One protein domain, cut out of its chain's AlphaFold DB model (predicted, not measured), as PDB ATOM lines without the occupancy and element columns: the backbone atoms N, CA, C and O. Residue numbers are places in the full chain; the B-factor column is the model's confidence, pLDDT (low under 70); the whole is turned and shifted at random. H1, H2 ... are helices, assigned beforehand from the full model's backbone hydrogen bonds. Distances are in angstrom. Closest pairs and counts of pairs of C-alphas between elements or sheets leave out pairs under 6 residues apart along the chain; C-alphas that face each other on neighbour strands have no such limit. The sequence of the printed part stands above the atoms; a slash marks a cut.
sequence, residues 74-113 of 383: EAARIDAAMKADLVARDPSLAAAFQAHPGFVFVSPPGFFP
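This is residues 74 to 113 of the 383 residues of a protein of hydrothermal vent metagenome (UniProt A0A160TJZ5). A long helix, H1, and a short one, H2, make an uneven V joined by a tight turn, and a tail of residues 100 to 113 without a named element folds back alongside H1 and runs on past its first residue. The printed part has 40 residues with two named helices, H1 then H2, and no named strand; its class is all helix. It is loose, with a radius of gyration of the C-alphas of 11.5 A, and spans 36 by 18 by 10 A, the tail adding to the length.

H1, residues 74 to 89, begins at C-alpha 74 (-13.986, -88.272, -40.791) and is 22.5 A long from first to last C-alpha. H2, residues 93 to 99, is 9.8 A long and ends at C-alpha 99 (-20.777, -68.704, -51.753).

H1, with residues 83 to 87 alone, touches H2; the closest C-alphas, of Val 87 and Leu 93, are 5.6 A apart. They run opposite ways at a steep tilt of 53 degrees. In H1 and H2 every O i to N i+4 pair is within hydrogen-bond range.

The two farthest C-alphas, of Pro 91 and Phe 112, are 36.6 A apart. The printed part has no cut, and the link from H1 to H2 is tight. Mean pLDDT of the printed part is 91.9; residue 112 is under 70.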
ATOM      1  N   GLU A  74     -14.258 -89.025 -42.019       94.06
ATOM      2  CA  GLU A  74     -13.986 -88.272 -40.791       94.06
ATOM      3  C   GLU A  74     -13.701 -86.798 -41.088       94.06
ATOM      4  O   GLU A  74     -14.272 -85.931 -40.428       94.06
ATOM      5  N   ALA A  75     -12.891 -86.500 -42.108       93.06
ATOM      6  CA  ALA A  75     -12.606 -85.138 -42.552       93.06
ATOM      7  C   ALA A  75     -13.894 -84.393 -42.939       93.06
ATOM      8  O   ALA A  75     -14.126 -83.282 -42.464       93.06
ATOM      9  N   ALA A  76     -14.774 -85.029 -43.723       92.75
ATOM     10  CA  ALA A  76     -16.067 -84.454 -44.094       92.75
ATOM     11  C   ALA A  76     -16.967 -84.209 -42.872       92.75
ATOM     12  O   ALA A  76     -17.628 -83.173 -42.781       92.75
ATOM     13  N   ARG A  77     -16.974 -85.134 -41.902       95.50
ATOM     14  CA  ARG A  77     -17.746 -84.986 -40.661       95.50
ATOM     15  C   ARG A  77     -17.213 -83.844 -39.790       95.50
ATOM     16  O   ARG A  77     -18.014 -83.081 -39.252       95.50
ATOM     17  N   ILE A  78     -15.891 -83.708 -39.667       95.31
ATOM     18  CA  ILE A  78     -15.249 -82.613 -38.925       95.31
ATOM     19  C   ILE A  78     -15.550 -81.272 -39.598       95.31
ATOM     20  O   ILE A  78     -15.977 -80.340 -38.921       95.31
ATOM     21  N   ASP A  79     -15.397 -81.181 -40.920       95.06
ATOM     22  CA  ASP A  79     -15.675 -79.959 -41.680       95.06
ATOM     23  C   ASP A  79     -17.137 -79.508 -41.530       95.06
ATOM     24  O   ASP A  79     -17.408 -78.342 -41.228       95.06
ATOM     25  N   ALA A  80     -18.083 -80.447 -41.647       94.75
ATOM     26  CA  ALA A  80     -19.502 -80.172 -41.444       94.75
ATOM     27  C   ALA A  80     -19.796 -79.678 -40.017       94.75
ATOM     28  O   ALA A  80     -20.530 -78.704 -39.843       94.75
ATOM     29  N   ALA A  81     -19.199 -80.309 -39.000       96.81
ATOM     30  CA  ALA A  81     -19.366 -79.908 -37.606       96.81
ATOM     31  C   ALA A  81     -18.773 -78.517 -37.323       96.81
ATOM     32  O   ALA A  81     -19.415 -77.709 -36.656       96.81
ATOM     33  N   MET A  82     -17.590 -78.205 -37.867       96.69
ATOM     34  CA  MET A  82     -16.962 -76.886 -37.723       96.69
ATOM     35  C   MET A  82     -17.802 -75.789 -38.374       96.69
ATOM     36  O   MET A  82     -18.044 -74.755 -37.756       96.69
ATOM     37  N   LYS A  83     -18.298 -76.013 -39.598       96.44
ATOM     38  CA  LYS A  83     -19.197 -75.063 -40.271       96.44
ATOM     39  C   LYS A  83     -20.481 -74.848 -39.475       96.44
ATOM     40  O   LYS A  83     -20.896 -73.705 -39.309       96.44
ATOM     41  N   ALA A  84     -21.084 -75.918 -38.953       96.69
ATOM     42  CA  ALA A  84     -22.298 -75.828 -38.147       96.69
ATOM     43  C   ALA A  84     -22.081 -75.034 -36.845       96.69
ATOM     44  O   ALA A  84     -22.881 -74.153 -36.540       96.69
ATOM     45  N   ASP A  85     -20.994 -75.293 -36.111       97.75
ATOM     46  CA  ASP A  85     -20.661 -74.557 -34.881       97.75
ATOM     47  C   ASP A  85     -20.365 -73.077 -35.165       97.75
ATOM     48  O   ASP A  85     -20.860 -72.195 -34.465       97.75
ATOM     49  N   LEU A  86     -19.620 -72.781 -36.234       97.75
ATOM     50  CA  LEU A  86     -19.322 -71.405 -36.629       97.75
ATOM     51  C   LEU A  86     -20.582 -70.637 -37.039       97.75
ATOM     52  O   LEU A  86     -20.756 -69.507 -36.597       97.75
ATOM     53  N   VAL A  87     -21.487 -71.248 -37.808       97.88
ATOM     54  CA  VAL A  87     -22.778 -70.630 -38.165       97.88
ATOM     55  C   VAL A  87     -23.674 -70.443 -36.940       97.88
ATOM     56  O   VAL A  87     -24.378 -69.442 -36.843       97.88
ATOM     57  N   ALA A  88     -23.643 -71.369 -35.977       97.75
ATOM     58  CA  ALA A  88     -24.390 -71.217 -34.731       97.75
ATOM     59  C   ALA A  88     -23.884 -70.029 -33.889       97.75
ATOM     60  O   ALA A  88     -24.682 -69.368 -33.224       97.75
ATOM     61  N   ARG A  89     -22.575 -69.742 -33.928       97.88
ATOM     62  CA  ARG A  89     -21.955 -68.589 -33.247       97.88
ATOM     63  C   ARG A  89     -22.114 -67.280 -34.018       97.88
ATOM     64  O   ARG A  89     -22.253 -66.232 -33.393       97.88
ATOM     65  N   ASP A  90     -22.087 -67.342 -35.346       97.81
ATOM     66  CA  ASP A  90     -22.258 -66.208 -36.251       97.81
ATOM     67  C   ASP A  90     -23.060 -66.628 -37.502       97.81
ATOM     68  O   ASP A  90     -22.493 -67.143 -38.476       97.81
ATOM     69  N   PRO A  91     -24.383 -66.373 -37.517       97.56
ATOM     70  CA  PRO A  91     -25.246 -66.744 -38.637       97.56
ATOM     71  C   PRO A  91     -24.860 -66.114 -39.981       97.56
ATOM     72  O   PRO A  91     -25.243 -66.641 -41.028       97.56
ATOM     73  N   SER A  92     -24.096 -65.011 -39.991       96.69
ATOM     74  CA  SER A  92     -23.671 -64.358 -41.235       96.69
ATOM     75  C   SER A  92     -22.707 -65.222 -42.060       96.69
ATOM     76  O   SER A  92     -22.679 -65.123 -43.291       96.69
ATOM     77  N   LEU A  93     -21.991 -66.151 -41.412       96.88
ATOM     78  CA  LEU A  93     -21.058 -67.071 -42.066       96.88
ATOM     79  C   LEU A  93     -21.751 -68.094 -42.977       96.88
ATOM     80  O   LEU A  93     -21.107 -68.642 -43.872       96.88
ATOM     81  N   ALA A  94     -23.060 -68.323 -42.818       96.25
ATOM     82  CA  ALA A  94     -23.807 -69.244 -43.676       96.25
ATOM     83  C   ALA A  94     -23.758 -68.816 -45.152       96.25
ATOM     84  O   ALA A  94     -23.516 -69.643 -46.032       96.25
ATOM     85  N   ALA A  95     -23.913 -67.514 -45.420       96.12
ATOM     86  CA  ALA A  95     -23.832 -66.967 -46.772       96.12
ATOM     87  C   ALA A  95     -22.419 -67.109 -47.359       96.12
ATOM     88  O   ALA A  95     -22.270 -67.430 -48.538       96.12
ATOM     89  N   ALA A  96     -21.381 -66.935 -46.534       95.75
ATOM     90  CA  ALA A  96     -19.993 -67.108 -46.954       95.75
ATOM     91  C   ALA A  96     -19.692 -68.567 -47.334       95.75
ATOM     92  O   ALA A  96     -19.150 -68.824 -48.409       95.75
ATOM     93  N   PHE A  97     -20.095 -69.540 -46.510       96.06
ATOM     94  CA  PHE A  97     -19.901 -70.956 -46.842       96.06
ATOM     95  C   PHE A  97     -20.721 -71.392 -48.062       96.06
ATOM     96  O   PHE A  97     -20.232 -72.180 -48.867       96.06
ATOM     97  N   GLN A  98     -21.927 -70.844 -48.252       94.62
ATOM     98  CA  GLN A  98     -22.732 -71.102 -49.449       94.62
ATOM     99  C   GLN A  98     -22.095 -70.518 -50.720       94.62
ATOM    100  O   GLN A  98     -22.139 -71.156 -51.771       94.62
ATOM    101  N   ALA A  99     -21.484 -69.332 -50.635       97.00
ATOM    102  CA  ALA A  99     -20.777 -68.704 -51.753       97.00
ATOM    103  C   ALA A  99     -19.474 -69.437 -52.131       97.00
ATOM    104  O   ALA A  99     -19.008 -69.324 -53.265       97.00
ATOM    105  N   HIS A 100     -18.901 -70.214 -51.207       95.50
ATOM    106  CA  HIS A 100     -17.643 -70.940 -51.388       95.50
ATOM    107  C   HIS A 100     -17.801 -72.446 -51.099       95.50
ATOM    108  O   HIS A 100     -17.179 -72.962 -50.169       95.50
ATOM    109  N   PRO A 101     -18.575 -73.197 -51.907       90.62
ATOM    110  CA  PRO A 101     -18.901 -74.599 -51.620       90.62
ATOM    111  C   PRO A 101     -17.689 -75.548 -51.641       90.62
ATOM    112  O   PRO A 101     -17.759 -76.636 -51.079       90.62
ATOM    113  N   GLY A 102     -16.575 -75.150 -52.271       89.88
ATOM    114  CA  GLY A 102     -15.318 -75.908 -52.276       89.88
ATOM    115  C   GLY A 102     -14.386 -75.615 -51.095       89.88
ATOM    116  O   GLY A 102     -13.350 -76.262 -50.975       89.88
ATOM    117  N   PHE A 103     -14.711 -74.639 -50.240       92.50
ATOM    118  CA  PHE A 103     -13.912 -74.348 -49.053       92.50
ATOM    119  C   PHE A 103     -14.153 -75.415 -47.985       92.50
ATOM    120  O   PHE A 103     -15.296 -75.670 -47.601       92.50
ATOM    121  N   VAL A 104     -13.072 -76.000 -47.477       93.31
ATOM    122  CA  VAL A 104     -13.082 -76.943 -46.357       93.31
ATOM    123  C   VAL A 104     -12.027 -76.525 -45.338       93.31
ATOM    124  O   VAL A 104     -10.943 -76.075 -45.706       93.31
ATOM    125  N   PHE A 105     -12.339 -76.673 -44.055       92.56
ATOM    126  CA  PHE A 105     -11.388 -76.511 -42.957       92.56
ATOM    127  C   PHE A 105     -10.451 -77.712 -42.845       92.56
ATOM    128  O   PHE A 105      -9.299 -77.565 -42.441       92.56
ATOM    129  N   VAL A 106     -10.953 -78.896 -43.202       89.94
ATOM    130  CA  VAL A 106     -10.214 -80.155 -43.154       89.94
ATOM    131  C   VAL A 106     -10.290 -80.817 -44.520       89.94
ATOM    132  O   VAL A 106     -11.350 -81.267 -44.954       89.94
ATOM    133  N   SER A 107      -9.155 -80.863 -45.209       84.50
ATOM    134  CA  SER A 107      -9.046 -81.547 -46.494       84.50
ATOM    135  C   SER A 107      -9.000 -83.064 -46.295       84.50
ATOM    136  O   SER A 107      -8.343 -83.529 -45.360       84.50
ATOM    137  N   PRO A 108      -9.639 -83.859 -47.173       79.12
ATOM    138  CA  PRO A 108      -9.434 -85.300 -47.179       79.12
ATOM    139  C   PRO A 108      -7.958 -85.620 -47.477       79.12
ATOM    140  O   PRO A 108      -7.279 -84.839 -48.155       79.12
ATOM    141  N   PRO A 109      -7.448 -86.763 -46.996       78.00
ATOM    142  CA  PRO A 109      -6.064 -87.145 -47.218       78.00
ATOM    143  C   PRO A 109      -5.797 -87.339 -48.714       78.00
ATOM    144  O   PRO A 109      -6.633 -87.870 -49.449       78.00
ATOM    145  N   GLY A 110      -4.619 -86.909 -49.171       74.44
ATOM    146  CA  GLY A 110      -4.153 -87.201 -50.526       74.44
ATOM    147  C   GLY A 110      -3.914 -88.702 -50.733       74.44
ATOM    148  O   GLY A 110      -3.773 -89.454 -49.773       74.44
ATOM    149  N   PHE A 111      -3.816 -89.140 -51.997       70.94
ATOM    150  CA  PHE A 111      -3.521 -90.544 -52.347       70.94
ATOM    151  C   PHE A 111      -2.241 -91.079 -51.692       70.94
ATOM    152  O   PHE A 111      -2.144 -92.271 -51.411       70.94
ATOM    153  N   PHE A 112      -1.278 -90.192 -51.443       69.12
ATOM    154  CA  PHE A 112      -0.089 -90.480 -50.659       69.12
ATOM    155  C   PHE A 112      -0.031 -89.514 -49.474       69.12
ATOM    156  O   PHE A 112      -0.252 -88.313 -49.667       69.12
ATOM    157  N   PRO A 113       0.273 -90.005 -48.263       72.75
ATOM    158  CA  PRO A 113       0.533 -89.127 -47.136       72.75
ATOM    159  C   PRO A 113       1.767 -88.273 -47.431       72.75
ATOM    160  O   PRO A 113       2.706 -88.713 -48.102       72.75
TER     161      PRO A 113